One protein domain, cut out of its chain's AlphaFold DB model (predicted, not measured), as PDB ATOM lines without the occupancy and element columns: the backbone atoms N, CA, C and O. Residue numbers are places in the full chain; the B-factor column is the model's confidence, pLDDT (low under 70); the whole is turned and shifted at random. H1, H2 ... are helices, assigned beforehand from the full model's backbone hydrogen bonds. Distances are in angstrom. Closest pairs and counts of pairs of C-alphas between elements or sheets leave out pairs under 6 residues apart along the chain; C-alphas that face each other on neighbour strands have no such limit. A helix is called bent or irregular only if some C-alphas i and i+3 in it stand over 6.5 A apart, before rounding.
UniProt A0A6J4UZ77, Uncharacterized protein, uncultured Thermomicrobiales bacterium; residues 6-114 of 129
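This is residues 6 to 114 of the 129 residues of an uncharacterized protein of uncultured Thermomicrobiales bacterium (UniProt A0A6J4UZ77). A long helical hairpin, H1 and H2 side by side, makes one end of a rod; a short helix H3 is set crosswise at the last residues of H2, and a long helix H4 sticks out beyond it, with residues 97 to 114 standing free. H3 touches H2 only with the last residues of each, 81 to 85 of H3 and 57 to 61 of H2, and H4 touches no helix but is near H3. The printed part has 109 residues with four named helices, in the order H1, H2, H3, H4, and no named strand; the class is all helix. The whole is extended, with a radius of gyration of the C-alphas of 22.8 A and spans of 84 by 26 by 20 A.

H2, residues 33 to 61, is the longest helix by residues. H1, residues 6 to 27, touches H2, and the closest C-alphas, those of Arg 22 and Val 40, are 5.8 A apart. The two form a helical hairpin, running opposite ways at a shallow tilt of 22 degrees. H3, residues 72 to 85, touches H2 with residues 81 to 85 alone, and H2 touches it with residues 57 to 61 alone; the closest C-alphas, those of Ala 61 and Ala 85, are 4.3 A apart. The lines of H2 and H3 are about perpendicular, at 86 degrees. H4, residues 90 to 114, is close to H3 but not clearly touching, with the C-alphas of Arg 83 and Leu 93 the closest at 6.9 A. H3 and H4 run opposite ways at a steep tilt of 66 degrees. H1 is apart from H3 and from H4, and H2 is apart from H4. In H1, H2 and H4 every O i to N i+4 pair is within hydrogen-bond range; in H3 it is 8 of 10.

H2 measures 41.0 A from first to last C-alpha, from C-alpha 33 at (80.862, 188.907, 190.365) to C-alpha 61 at (111.387, 215.154, 198.067). H1 measures 31.9 A and begins with C-alpha 6 at (110.161, 212.244, 184.958). H3 measures 19.7 A and is irregular: C-alphas 73 and 76 are 7.3 A apart. H4 measures 35.7 A and ends with C-alpha 114 at (152.664, 227.075, 200.943).

The two C-alphas farthest apart, those of Ser 30 and Val 114, are 83.9 A apart. The printed part has no cut. The links H1 to H2 and H3 to H4 are tight, the link H2 to H3 is short with 10 residues, and no link is long. Residues 71 to 77, of which 72 to 77 belong to H3, also stand free. The mean pLDDT of the printed part is 77.2; it is under 70 at residues 65 to 74, residue 76 and residues 86 to 114, and the mean over H4 is 55.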
ATOM      1  N   ARG A   6     110.688 212.877 186.181       81.56
ATOM      2  CA  ARG A   6     110.161 212.244 184.958       81.56
ATOM      3  C   ARG A   6     109.525 210.889 185.264       81.56
ATOM      4  O   ARG A   6     108.436 210.619 184.763       81.56
ATOM      5  N   GLU A   7     110.184 210.073 186.084       82.75
ATOM      6  CA  GLU A   7     109.658 208.799 186.585       82.75
ATOM      7  C   GLU A   7     108.401 209.022 187.425       82.75
ATOM      8  O   GLU A   7     107.394 208.376 187.156       82.75
ATOM      9  N   ARG A   8     108.396 210.018 188.327       88.75
ATOM     10  CA  ARG A   8     107.195 210.420 189.080       88.75
ATOM     11  C   ARG A   8     106.031 210.754 188.150       88.75
ATOM     12  O   ARG A   8     104.939 210.220 188.313       88.75
ATOM     13  N   ALA A   9     106.254 211.615 187.157       82.31
ATOM     14  CA  ALA A   9     105.202 211.996 186.216       82.31
ATOM     15  C   ALA A   9     104.706 210.798 185.386       82.31
ATOM     16  O   ALA A   9     103.541 210.748 184.995       82.31
ATOM     17  N   CYS A  10     105.577 209.830 185.089       88.81
ATOM     18  CA  CYS A  10     105.186 208.590 184.426       88.81
ATOM     19  C   CYS A  10     104.328 207.703 185.331       88.81
ATOM     20  O   CYS A  10     103.264 207.265 184.898       88.81
ATOM     21  N   ALA A  11     104.744 207.515 186.583       86.31
ATOM     22  CA  ALA A  11     104.006 206.757 187.585       86.31
ATOM     23  C   ALA A  11     102.613 207.355 187.843       86.31
ATOM     24  O   ALA A  11     101.629 206.628 187.831       86.31
ATOM     25  N   GLN A  12     102.493 208.684 187.944       90.06
ATOM     26  CA  GLN A  12     101.195 209.359 188.090       90.06
ATOM     27  C   GLN A  12     100.251 209.092 186.907       90.06
ATOM     28  O   GLN A  12      99.066 208.825 187.099       90.06
ATOM     29  N   ARG A  13     100.767 209.107 185.668       93.44
ATOM     30  CA  ARG A  13      99.965 208.746 184.484       93.44
ATOM     31  C   ARG A  13      99.561 207.274 184.484       93.44
ATOM     32  O   ARG A  13      98.470 206.945 184.031       93.44
ATOM     33  N   GLN A  14     100.442 206.391 184.947       90.69
ATOM     34  CA  GLN A  14     100.142 204.968 185.067       90.69
ATOM     35  C   GLN A  14      99.046 204.720 186.108       90.69
ATOM     36  O   GLN A  14      98.116 203.974 185.824       90.69
ATOM     37  N   LEU A  15      99.110 205.395 187.257       93.75
ATOM     38  CA  LEU A  15      98.098 205.325 188.309       93.75
ATOM     39  C   LEU A  15      96.726 205.764 187.778       93.75
ATOM     40  O   LEU A  15      95.756 205.025 187.916       93.75
ATOM     41  N   ALA A  16      96.664 206.890 187.056       93.25
ATOM     42  CA  ALA A  16      95.429 207.348 186.417       93.25
ATOM     43  C   ALA A  16      94.836 206.292 185.465       93.25
ATOM     44  O   ALA A  16      93.659 205.955 185.569       93.25
ATOM     45  N   ARG A  17      95.661 205.689 184.597       94.69
ATOM     46  CA  ARG A  17      95.211 204.630 183.674       94.69
ATOM     47  C   ARG A  17      94.719 203.375 184.392       94.69
ATOM     48  O   ARG A  17      93.734 202.771 183.971       94.69
ATOM     49  N   LEU A  18      95.406 202.957 185.454       93.62
ATOM     50  CA  LEU A  18      94.999 201.805 186.260       93.62
ATOM     51  C   LEU A  18      93.665 202.077 186.965       93.62
ATOM     52  O   LEU A  18      92.788 201.217 186.948       93.62
ATOM     53  N   ALA A  19      93.480 203.283 187.507       95.19
ATOM     54  CA  ALA A  19      92.234 203.703 188.141       95.19
ATOM     55  C   ALA A  19      91.063 203.755 187.142       95.19
ATOM     56  O   ALA A  19      89.977 203.260 187.443       95.19
ATOM     57  N   GLU A  20      91.287 204.276 185.933       96.56
ATOM     58  CA  GLU A  20      90.304 204.248 184.840       96.56
ATOM     59  C   GLU A  20      89.927 202.810 184.455       96.56
ATOM     60  O   GLU A  20      88.748 202.477 184.348       96.56
ATOM     61  N   THR A  21      90.921 201.930 184.307       95.38
ATOM     62  CA  THR A  21      90.704 200.515 183.959       95.38
ATOM     63  C   THR A  21      89.915 199.794 185.052       95.38
ATOM     64  O   THR A  21      88.979 199.045 184.774       95.38
ATOM     65  N   ARG A  22      90.243 200.066 186.317       97.25
ATOM     66  CA  ARG A  22      89.510 199.552 187.473       97.25
ATOM     67  C   ARG A  22      88.052 200.002 187.455       97.25
ATOM     68  O   ARG A  22      87.158 199.183 187.656       97.25
ATOM     69  N   ALA A  23      87.810 201.289 187.209       95.69
ATOM     70  CA  ALA A  23      86.461 201.835 187.106       95.69
ATOM     71  C   ALA A  23      85.671 201.174 185.965       95.69
ATOM     72  O   ALA A  23      84.501 200.845 186.152       95.69
ATOM     73  N   ALA A  24      86.321 200.907 184.827       95.94
ATOM     74  CA  ALA A  24      85.709 200.194 183.711       95.94
ATOM     75  C   ALA A  24      85.266 198.773 184.106       95.94
ATOM     76  O   ALA A  24      84.114 198.423 183.875       95.94
ATOM     77  N   TYR A  25      86.113 197.985 184.779       94.56
ATOM     78  CA  TYR A  25      85.725 196.640 185.238       94.56
ATOM     79  C   TYR A  25      84.638 196.642 186.318       94.56
ATOM     80  O   TYR A  25      83.817 195.725 186.376       94.56
ATOM     81  N   LEU A  26      84.597 197.666 187.172       94.31
ATOM     82  CA  LEU A  26      83.507 197.823 188.135       94.31
ATOM     83  C   LEU A  26      82.169 198.118 187.449       94.31
ATOM     84  O   LEU A  26      81.141 197.605 187.889       94.31
ATOM     85  N   ALA A  27      82.191 198.919 186.385       95.12
ATOM     86  CA  ALA A  27      81.005 199.307 185.630       95.12
ATOM     87  C   ALA A  27      80.566 198.269 184.583       95.12
ATOM     88  O   ALA A  27      79.442 198.358 184.096       95.12
ATOM     89  N   ASP A  28      81.425 197.307 184.230       94.25
ATOM     90  CA  ASP A  28      81.144 196.313 183.195       94.25
ATOM     91  C   ASP A  28      80.081 195.296 183.664       94.25
ATOM     92  O   ASP A  28      80.343 194.500 184.579       94.25
ATOM     93  N   PRO A  29      78.879 195.289 183.052       93.06
ATOM     94  CA  PRO A  29      77.813 194.358 183.408       93.06
ATOM     95  C   PRO A  29      78.040 192.943 182.857       93.06
ATOM     96  O   PRO A  29      77.348 192.023 183.283       93.06
ATOM     97  N   SER A  30      78.974 192.754 181.916       95.56
ATOM     98  CA  SER A  30      79.275 191.450 181.311       95.56
ATOM     99  C   SER A  30      80.138 190.554 182.203       95.56
ATOM    100  O   SER A  30      80.140 189.336 182.031       95.56
ATOM    101  N   LEU A  31      80.830 191.146 183.180       93.06
ATOM    102  CA  LEU A  31      81.639 190.416 184.146       93.06
ATOM    103  C   LEU A  31      80.767 189.814 185.244       93.06
ATOM    104  O   LEU A  31      80.004 190.518 185.923       93.06
ATOM    105  N   ASP A  32      80.948 188.517 185.485       95.88
ATOM    106  CA  ASP A  32      80.365 187.895 186.664       95.88
ATOM    107  C   ASP A  32      81.021 188.443 187.956       95.88
ATOM    108  O   ASP A  32      82.134 188.989 187.930       95.88
ATOM    109  N   PRO A  33      80.345 188.347 189.117       94.50
ATOM    110  CA  PRO A  33      80.862 188.907 190.365       94.50
ATOM    111  C   PRO A  33      82.229 188.357 190.799       94.50
ATOM    112  O   PRO A  33      83.027 189.099 191.380       94.50
ATOM    113  N   ALA A  34      82.523 187.082 190.526       94.81
ATOM    114  CA  ALA A  34      83.790 186.465 190.904       94.81
ATOM    115  C   ALA A  34      84.929 186.968 190.005       94.81
ATOM    116  O   ALA A  34      85.973 187.381 190.512       94.81
ATOM    117  N   GLN A  35      84.702 187.032 188.692       93.62
ATOM    118  CA  GLN A  35      85.634 187.612 187.724       93.62
ATOM    119  C   GLN A  35      85.945 189.072 188.048       93.62
ATOM    120  O   GLN A  35      87.116 189.449 188.123       93.62
ATOM    121  N   ARG A  36      84.912 189.885 188.311       96.31
ATOM    122  CA  ARG A  36      85.083 191.290 188.703       96.31
ATOM    123  C   ARG A  36      85.958 191.411 189.947       96.31
ATOM    124  O   ARG A  36      86.873 192.226 189.964       96.31
ATOM    125  N   THR A  37      85.706 190.584 190.960       94.38
ATOM    126  CA  THR A  37      86.474 190.598 192.214       94.38
ATOM    127  C   THR A  37      87.954 190.305 191.975       94.38
ATOM    128  O   THR A  37      88.807 191.028 192.481       94.38
ATOM    129  N   VAL A  38      88.272 189.287 191.169       95.44
ATOM    130  CA  VAL A  38      89.665 188.924 190.861       95.44
ATOM    131  C   VAL A  38      90.368 190.027 190.067       95.44
ATOM    132  O   VAL A  38      91.476 190.428 190.424       95.44
ATOM    133  N   LEU A  39      89.727 190.549 189.017       93.31
ATOM    134  CA  LEU A  39      90.307 191.585 188.155       93.31
ATOM    135  C   LEU A  39      90.540 192.896 188.913       93.31
ATOM    136  O   LEU A  39      91.623 193.475 188.834       93.31
ATOM    137  N   VAL A  40      89.543 193.346 189.678       96.56
ATOM    138  CA  VAL A  40      89.649 194.561 190.494       96.56
ATOM    139  C   VAL A  40      90.662 194.370 191.618       96.56
ATOM    140  O   VAL A  40      91.492 195.248 191.818       96.56
ATOM    141  N   GLY A  41      90.672 193.218 192.291       93.50
ATOM    142  CA  GLY A  41      91.629 192.933 193.363       93.50
ATOM    143  C   GLY A  41      93.089 192.958 192.894       93.50
ATOM    144  O   GLY A  41      93.948 193.511 193.579       93.50
ATOM    145  N   GLY A  42      93.378 192.426 191.702       92.31
ATOM    146  CA  GLY A  42      94.717 192.515 191.110       92.31
ATOM    147  C   GLY A  42      95.126 193.952 190.765       92.31
ATOM    148  O   GLY A  42      96.272 194.352 190.994       92.31
ATOM    149  N   LEU A  43      94.183 194.751 190.253       93.44
ATOM    150  CA  LEU A  43      94.413 196.174 189.995       93.44
ATOM    151  C   LEU A  43      94.615 196.964 191.290       93.44
ATOM    152  O   LEU A  43      95.493 197.818 191.319       93.44
ATOM    153  N   ASP A  44      93.873 196.650 192.353       95.25
ATOM    154  CA  ASP A  44      94.003 197.290 193.665       95.25
ATOM    155  C   ASP A  44      95.386 197.052 194.273       95.25
ATOM    156  O   ASP A  44      96.036 197.997 194.714       95.25
ATOM    157  N   ALA A  45      95.894 195.817 194.209       93.19
ATOM    158  CA  ALA A  45      97.255 195.514 194.649       93.19
ATOM    159  C   ALA A  45      98.313 196.279 193.830       93.19
ATOM    160  O   ALA A  45      99.298 196.775 194.376       93.19
ATOM    161  N   THR A  46      98.097 196.404 192.517       90.81
ATOM    162  CA  THR A  46      99.014 197.132 191.627       90.81
ATOM    163  C   THR A  46      98.978 198.640 191.891       90.81
ATOM    164  O   THR A  46     100.026 199.282 191.909       90.81
ATOM    165  N   LEU A  47      97.789 199.209 192.110       94.31
ATOM    166  CA  LEU A  47      97.603 200.613 192.477       94.31
ATOM    167  C   LEU A  47      98.314 200.927 193.792       94.31
ATOM    168  O   LEU A  47      99.126 201.848 193.820       94.31
ATOM    169  N   ALA A  48      98.091 200.108 194.824       92.56
ATOM    170  CA  ALA A  48      98.712 200.284 196.133       92.56
ATOM    171  C   ALA A  48     100.249 200.296 196.051       92.56
ATOM    172  O   ALA A  48     100.890 201.159 196.644       92.56
ATOM    173  N   ALA A  49     100.846 199.398 195.259       91.06
ATOM    174  CA  ALA A  49     102.297 199.366 195.073       91.06
ATOM    175  C   ALA A  49     102.839 200.644 194.401       91.06
ATOM    176  O   ALA A  49     103.868 201.181 194.807       91.06
ATOM    177  N   VAL A  50     102.149 201.163 193.377       89.75
ATOM    178  CA  VAL A  50     102.560 202.405 192.693       89.75
ATOM    179  C   VAL A  50     102.365 203.631 193.593       89.75
ATOM    180  O   VAL A  50     103.185 204.551 193.563       89.75
ATOM    181  N   GLU A  51     101.300 203.651 194.395       92.62
ATOM    182  CA  GLU A  51     101.035 204.691 195.394       92.62
ATOM    183  C   GLU A  51     102.108 204.722 196.484       92.62
ATOM    184  O   GLU A  51     102.587 205.803 196.827       92.62
ATOM    185  N   GLU A  52     102.543 203.559 196.973       91.69
ATOM    186  CA  GLU A  52     103.619 203.445 197.961       91.69
ATOM    187  C   GLU A  52     104.942 204.011 197.424       91.69
ATOM    188  O   GLU A  52     105.576 204.838 198.084       91.69
ATOM    189  N   GLU A  53     105.330 203.662 196.192       84.94
ATOM    190  CA  GLU A  53     106.549 204.211 195.581       84.94
ATOM    191  C   GLU A  53     106.483 205.734 195.373       84.94
ATOM    192  O   GLU A  53     107.499 206.434 195.473       84.94
ATOM    193  N   LEU A  54     105.298 206.267 195.059       89.25
ATOM    194  CA  LEU A  54     105.080 207.708 194.940       89.25
ATOM    195  C   LEU A  54     105.164 208.399 196.299       89.25
ATOM    196  O   LEU A  54     105.806 209.446 196.395       89.25
ATOM    197  N   ALA A  55     104.562 207.814 197.333       87.12
ATOM    198  CA  ALA A  55     104.619 208.330 198.693       87.12
ATOM    199  C   ALA A  55     106.062 208.358 199.220       87.12
ATOM    200  O   ALA A  55     106.483 209.367 199.786       87.12
ATOM    201  N   GLU A  56     106.851 207.309 198.963       84.06
ATOM    202  CA  GLU A  56     108.277 207.278 199.303       84.06
ATOM    203  C   GLU A  56     109.036 208.418 198.606       84.06
ATOM    204  O   GLU A  56     109.771 209.175 199.246       84.06
ATOM    205  N   PHE A  57     108.823 208.598 197.297       85.31
ATOM    206  CA  PHE A  57     109.444 209.694 196.555       85.31
ATOM    207  C   PHE A  57     109.032 211.070 197.094       85.31
ATOM    208  O   PHE A  57     109.867 211.972 197.169       85.31
ATOM    209  N   GLU A  58     107.759 211.261 197.439       84.94
ATOM    210  CA  GLU A  58     107.242 212.525 197.963       84.94
ATOM    211  C   GLU A  58     107.781 212.843 199.358       84.94
ATOM    212  O   GLU A  58     108.182 213.983 199.592       84.94
ATOM    213  N   ALA A  59     107.881 211.849 200.243       83.31
ATOM    214  CA  ALA A  59     108.514 211.995 201.551       83.31
ATOM    215  C   ALA A  59     109.988 212.400 201.408       83.31
ATOM    216  O   ALA A  59     110.432 213.392 201.997       83.31
ATOM    217  N   LEU A  60     110.726 211.696 200.542       81.94
ATOM    218  CA  LEU A  60     112.110 212.035 200.223       81.94
ATOM    219  C   LEU A  60     112.209 213.455 199.666       81.94
ATOM    220  O   LEU A  60     113.008 214.236 200.166       81.94
ATOM    221  N   ALA A  61     111.383 213.825 198.682       76.62
ATOM    222  CA  ALA A  61     111.387 215.154 198.067       76.62
ATOM    223  C   ALA A  61     110.986 216.272 199.046       76.62
ATOM    224  O   ALA A  61     111.458 217.399 198.911       76.62
ATOM    225  N   GLY A  62     110.158 215.959 200.045       79.31
ATOM    226  CA  GLY A  62     109.814 216.837 201.162       79.31
ATOM    227  C   GLY A  62     110.934 217.013 202.192       79.31
ATOM    228  O   GLY A  62     110.742 217.711 203.185       79.31
ATOM    229  N   GLY A  63     112.101 216.399 201.976       74.12
ATOM    230  CA  GLY A  63     113.260 216.507 202.857       74.12
ATOM    231  C   GLY A  63     113.296 215.466 203.977       74.12
ATOM    232  O   GLY A  63     114.187 215.530 204.823       74.12
ATOM    233  N   GLN A  64     112.375 214.496 203.993       72.06
ATOM    234  CA  GLN A  64     112.412 213.389 204.949       72.06
ATOM    235  C   GLN A  64     113.432 212.348 204.485       72.06
ATOM    236  O   GLN A  64     113.097 211.342 203.866       72.06
ATOM    237  N   VAL A  65     114.709 212.609 204.762       66.94
ATOM    238  CA  VAL A  65     115.771 211.623 204.556       66.94
ATOM    239  C   VAL A  65     115.820 210.721 205.789       66.94
ATOM    240  O   VAL A  65     116.047 211.232 206.890       66.94
ATOM    241  N   PRO A  66     115.626 209.397 205.659       60.50
ATOM    242  CA  PRO A  66     115.800 208.497 206.788       60.50
ATOM    243  C   PRO A  66     117.260 208.557 207.259       60.50
ATOM    244  O   PRO A  66     118.187 208.211 206.528       60.50
ATOM    245  N   SER A  67     117.466 209.030 208.489       55.22
ATOM    246  CA  SER A  67     118.766 209.005 209.157       55.22
ATOM    247  C   SER A  67     119.085 207.564 209.542       55.22
ATOM    248  O   SER A  67     118.679 207.105 210.606       55.22
ATOM    249  N   ALA A  68     119.789 206.838 208.678       54.56
ATOM    250  CA  ALA A  68     120.283 205.506 208.997       54.56
ATOM    251  C   ALA A  68     121.766 205.391 208.635       54.56
ATOM    252  O   ALA A  68     122.158 205.630 207.491       54.56
ATOM    253  N   GLU A  69     122.586 204.989 209.610       53.12
ATOM    254  CA  GLU A  69     123.897 204.402 209.341       53.12
ATOM    255  C   GLU A  69     123.671 203.146 208.495       53.12
ATOM    256  O   GLU A  69     123.105 202.159 208.963       53.12
ATOM    257  N   ARG A  70     124.036 203.208 207.212       57.88
ATOM    258  CA  ARG A  70     123.837 202.114 206.253       57.88
ATOM    259  C   ARG A  70     125.175 201.681 205.659       57.88
ATOM    260  O   ARG A  70     126.078 202.511 205.520       57.88
ATOM    261  N   PRO A  71     125.334 200.390 205.324       61.56
ATOM    262  CA  PRO A  71     126.582 199.862 204.785       61.56
ATOM    263  C   PRO A  71     126.976 200.551 203.469       61.56
ATOM    264  O   PRO A  71     126.127 200.991 202.696       61.56
ATOM    265  N   LEU A  72     128.284 200.600 203.181       62.00
ATOM    266  CA  LEU A  72     128.857 201.311 202.025       62.00
ATOM    267  C   LEU A  72     128.244 200.883 200.672       62.00
ATOM    268  O   LEU A  72     128.173 201.684 199.741       62.00
ATOM    269  N   ALA A  73     127.761 199.642 200.572       65.88
ATOM    270  CA  ALA A  73     127.060 199.122 199.395       65.88
ATOM    271  C   ALA A  73     125.783 199.914 199.046       65.88
ATOM    272  O   ALA A  73     125.379 199.958 197.888       65.88
ATOM    273  N   GLU A  74     125.175 200.586 200.025       66.31
ATOM    274  CA  GLU A  74     123.932 201.345 199.872       66.31
ATOM    275  C   GLU A  74     124.170 202.845 199.628       66.31
ATOM    276  O   GLU A  74     123.217 203.613 199.477       66.31
ATOM    277  N   VAL A  75     125.435 203.279 199.524       71.88
ATOM    278  CA  VAL A  75     125.803 204.685 199.276       71.88
ATOM    279  C   VAL A  75     125.196 205.214 197.979       71.88
ATOM    280  O   VAL A  75     124.770 206.365 197.935       71.88
ATOM    281  N   GLY A  76     125.109 204.390 196.930       69.19
ATOM    282  CA  GLY A  76     124.463 204.784 195.675       69.19
ATOM    283  C   GLY A  76     122.992 205.159 195.876       69.19
ATOM    284  O   GLY A  76     122.547 206.209 195.416       69.19
ATOM    285  N   THR A  77     122.259 204.341 196.632       72.81
ATOM    286  CA  THR A  77     120.853 204.580 196.979       72.81
ATOM    287  C   THR A  77     120.701 205.813 197.869       72.81
ATOM    288  O   THR A  77     119.858 206.663 197.591       72.81
ATOM    289  N   LEU A  78     121.570 205.975 198.871       72.75
ATOM    290  CA  LEU A  78     121.619 207.163 199.734       72.75
ATOM    291  C   LEU A  78     121.864 208.450 198.941       72.75
ATOM    292  O   LEU A  78     121.203 209.458 199.180       72.75
ATOM    293  N   LEU A  79     122.773 208.427 197.964       72.69
ATOM    294  CA  LEU A  79     123.027 209.574 197.090       72.69
ATOM    295  C   LEU A  79     121.801 209.924 196.243       72.69
ATOM    296  O   LEU A  79     121.523 211.104 196.031       72.69
ATOM    297  N   ILE A  80     121.050 208.926 195.772       74.44
ATOM    298  CA  ILE A  80     119.798 209.151 195.041       74.44
ATOM    299  C   ILE A  80     118.745 209.779 195.965       74.44
ATOM    300  O   ILE A  80     118.164 210.797 195.594       74.44
ATOM    301  N   GLN A  81     118.548 209.237 197.168       75.56
ATOM    302  CA  GLN A  81     117.601 209.751 198.165       75.56
ATOM    303  C   GLN A  81     117.942 211.184 198.598       75.56
ATOM    304  O   GLN A  81     117.093 212.073 198.534       75.56
ATOM    305  N   ALA A  82     119.205 211.449 198.939       73.75
ATOM    306  CA  ALA A  82     119.688 212.781 199.294       73.75
ATOM    307  C   ALA A  82     119.542 213.778 198.131       73.75
ATOM    308  O   ALA A  82     119.181 214.935 198.343       73.75
ATOM    309  N   ARG A  83     119.776 213.338 196.885       78.62
ATOM    310  CA  ARG A  83     119.561 214.168 195.691       78.62
ATOM    311  C   ARG A  83     118.089 214.560 195.532       78.62
ATOM    312  O   ARG A  83     117.818 215.713 195.198       78.62
ATOM    313  N   ILE A  84     117.168 213.618 195.741       73.94
ATOM    314  CA  ILE A  84     115.719 213.862 195.679       73.94
ATOM    315  C   ILE A  84     115.312 214.862 196.766       73.94
ATOM    316  O   ILE A  84     114.679 215.864 196.445       73.94
ATOM    317  N   ALA A  85     115.768 214.656 198.004       71.38
ATOM    318  CA  ALA A  85     115.520 215.559 199.129       71.38
ATOM    319  C   ALA A  85     116.084 216.969 198.939       71.38
ATOM    320  O   ALA A  85     115.488 217.950 199.372       71.38
ATOM    321  N   ALA A  86     117.213 217.093 198.247       69.50
ATOM    322  CA  ALA A  86     117.795 218.385 197.906       69.50
ATOM    323  C   ALA A  86     117.145 219.050 196.674       69.50
ATOM    324  O   ALA A  86     117.577 220.137 196.283       69.50
ATOM    325  N   GLY A  87     116.169 218.406 196.018       67.81
ATOM    326  CA  GLY A  87     115.540 218.901 194.789       67.81
ATOM    327  C   GLY A  87     116.497 218.992 193.591       67.81
ATOM    328  O   GLY A  87     116.262 219.761 192.659       67.81
ATOM    329  N   LEU A  88     117.606 218.245 193.607       67.75
ATOM    330  CA  LEU A  88     118.680 218.380 192.621       67.75
ATOM    331  C   LEU A  88     118.491 217.436 191.425       67.75
ATOM    332  O   LEU A  88     118.190 216.245 191.548       67.75
ATOM    333  N   THR A  89     118.745 217.945 190.221       67.50
ATOM    334  CA  THR A  89     118.888 217.098 189.026       67.50
ATOM    335  C   THR A  89     120.250 216.398 189.037       67.50
ATOM    336  O   THR A  89     121.158 216.807 189.757       67.50
ATOM    337  N   GLN A  90     120.433 215.343 188.234       59.88
ATOM    338  CA  GLN A  90     121.731 214.655 188.119       59.88
ATOM    339  C   GLN A  90     122.859 215.630 187.717       59.88
ATOM    340  O   GLN A  90     123.953 215.575 188.273       59.88
ATOM    341  N   ARG A  91     122.554 216.585 186.823       59.81
ATOM    342  CA  ARG A  91     123.443 217.700 186.464       59.81
ATOM    343  C   ARG A  91     123.663 218.684 187.611       59.81
ATOM    344  O   ARG A  91     124.803 219.029 187.866       59.81
ATOM    345  N   GLY A  92     122.616 219.087 188.329       58.28
ATOM    346  CA  GLY A  92     122.745 220.014 189.460       58.28
ATOM    347  C   GLY A  92     123.538 219.428 190.635       58.28
ATOM    348  O   GLY A  92     124.274 220.147 191.307       58.28
ATOM    349  N   LEU A  93     123.442 218.111 190.852       62.31
ATOM    350  CA  LEU A  93     124.296 217.380 191.789       62.31
ATOM    351  C   LEU A  93     125.753 217.402 191.311       62.31
ATOM    352  O   LEU A  93     126.644 217.755 192.078       62.31
ATOM    353  N   ALA A  94     125.992 217.067 190.039       62.12
ATOM    354  CA  ALA A  94     127.323 217.121 189.450       62.12
ATOM    355  C   ALA A  94     127.923 218.530 189.576       62.12
ATOM    356  O   ALA A  94     129.019 218.658 190.092       62.12
ATOM    357  N   GLU A  95     127.193 219.583 189.215       62.94
ATOM    358  CA  GLU A  95     127.639 220.979 189.296       62.94
ATOM    359  C   GLU A  95     127.949 221.405 190.749       62.94
ATOM    360  O   GLU A  95     129.028 221.940 191.003       62.94
ATOM    361  N   ARG A  96     127.091 221.088 191.737       61.78
ATOM    362  CA  ARG A  96     127.363 221.385 193.163       61.78
ATOM    363  C   ARG A  96     128.549 220.604 193.734       61.78
ATOM    364  O   ARG A  96     129.344 221.165 194.485       61.78
ATOM    365  N   HIS A  97     128.676 219.317 193.413       58.75
ATOM    366  CA  HIS A  97     129.722 218.467 193.990       58.75
ATOM    367  C   HIS A  97     131.054 218.529 193.227       58.75
ATOM    368  O   HIS A  97     132.101 218.353 193.846       58.75
ATOM    369  N   LEU A  98     131.053 218.812 191.921       56.31
ATOM    370  CA  LEU A  98     132.269 219.104 191.152       56.31
ATOM    371  C   LEU A  98     132.843 220.462 191.547       56.31
ATOM    372  O   LEU A  98     134.045 220.528 191.772       56.31
ATOM    373  N   ALA A  99     132.012 221.492 191.753       55.66
ATOM    374  CA  ALA A  99     132.482 222.780 192.270       55.66
ATOM    375  C   ALA A  99     133.114 222.643 193.670       55.66
ATOM    376  O   ALA A  99     134.174 223.209 193.940       55.66
ATOM    377  N   ALA A 100     132.521 221.821 194.545       57.81
ATOM    378  CA  ALA A 100     133.099 221.509 195.854       57.81
ATOM    379  C   ALA A 100     134.428 220.734 195.746       57.81
ATOM    380  O   ALA A 100     135.372 221.017 196.485       57.81
ATOM    381  N   ARG A 101     134.538 219.781 194.807       56.69
ATOM    382  CA  ARG A 101     135.797 219.063 194.539       56.69
ATOM    383  C   ARG A 101     136.869 219.979 193.956       56.69
ATOM    384  O   ARG A 101     138.028 219.840 194.327       56.69
ATOM    385  N   GLU A 102     136.507 220.925 193.097       56.28
ATOM    386  CA  GLU A 102     137.438 221.890 192.513       56.28
ATOM    387  C   GLU A 102     138.010 222.831 193.582       56.28
ATOM    388  O   GLU A 102     139.227 222.975 193.672       56.28
ATOM    389  N   GLN A 103     137.175 223.364 194.482       59.78
ATOM    390  CA  GLN A 103     137.646 224.131 195.643       59.78
ATOM    391  C   GLN A 103     138.538 223.306 196.575       59.78
ATOM    392  O   GLN A 103     139.564 223.806 197.026       59.78
ATOM    393  N   GLN A 104     138.192 222.048 196.857       57.84
ATOM    394  CA  GLN A 104     139.031 221.181 197.691       57.84
ATOM    395  C   GLN A 104     140.380 220.873 197.031       57.84
ATOM    396  O   GLN A 104     141.405 220.877 197.710       57.84
ATOM    397  N   VAL A 105     140.408 220.659 195.712       58.19
ATOM    398  CA  VAL A 105     141.649 220.471 194.947       58.19
ATOM    399  C   VAL A 105     142.475 221.754 194.933       58.19
ATOM    400  O   VAL A 105     143.681 221.689 195.154       58.19
ATOM    401  N   GLN A 106     141.853 222.919 194.750       53.56
ATOM    402  CA  GLN A 106     142.543 224.208 194.811       53.56
ATOM    403  C   GLN A 106     143.072 224.515 196.217       53.56
ATOM    404  O   GLN A 106     144.207 224.962 196.344       53.56
ATOM    405  N   GLN A 107     142.324 224.207 197.281       55.41
ATOM    406  CA  GLN A 107     142.811 224.339 198.656       55.41
ATOM    407  C   GLN A 107     143.946 223.356 198.964       55.41
ATOM    408  O   GLN A 107     144.947 223.746 199.565       55.41
ATOM    409  N   ALA A 108     143.849 222.099 198.524       45.59
ATOM    410  CA  ALA A 108     144.919 221.115 198.679       45.59
ATOM    411  C   ALA A 108     146.175 221.498 197.873       45.59
ATOM    412  O   ALA A 108     147.297 221.331 198.356       45.59
ATOM    413  N   ALA A 109     146.003 222.057 196.672       47.06
ATOM    414  CA  ALA A 109     147.087 222.586 195.852       47.06
ATOM    415  C   ALA A 109     147.725 223.833 196.487       47.06
ATOM    416  O   ALA A 109     148.948 223.905 196.580       47.06
ATOM    417  N   ALA A 110     146.922 224.765 197.006       55.00
ATOM    418  CA  ALA A 110     147.397 225.945 197.729       55.00
ATOM    419  C   ALA A 110     148.157 225.558 199.007       55.00
ATOM    420  O   ALA A 110     149.241 226.074 199.269       55.00
ATOM    421  N   THR A 111     147.661 224.567 199.753       52.09
ATOM    422  CA  THR A 111     148.330 224.032 200.950       52.09
ATOM    423  C   THR A 111     149.664 223.357 200.600       52.09
ATOM    424  O   THR A 111     150.637 223.480 201.345       52.09
ATOM    425  N   ARG A 112     149.764 222.685 199.440       42.50
ATOM    426  CA  ARG A 112     151.036 222.125 198.945       42.50
ATOM    427  C   ARG A 112     152.020 223.197 198.467       42.50
ATOM    428  O   ARG A 112     153.214 223.022 198.691       42.50
ATOM    429  N   TYR A 113     151.554 224.297 197.876       40.16
ATOM    430  CA  TYR A 113     152.424 225.406 197.456       40.16
ATOM    431  C   TYR A 113     152.955 226.238 198.635       40.16
ATOM    432  O   TYR A 113     154.104 226.672 198.596       40.16
ATOM    433  N   VAL A 114     152.191 226.384 199.725       48.94
ATOM    434  CA  VAL A 114     152.664 227.075 200.943       48.94
ATOM    435  C   VAL A 114     153.738 226.263 201.686       48.94
ATOM    436  O   VAL A 114     154.634 226.843 202.294       48.94
TER     437      VAL A 114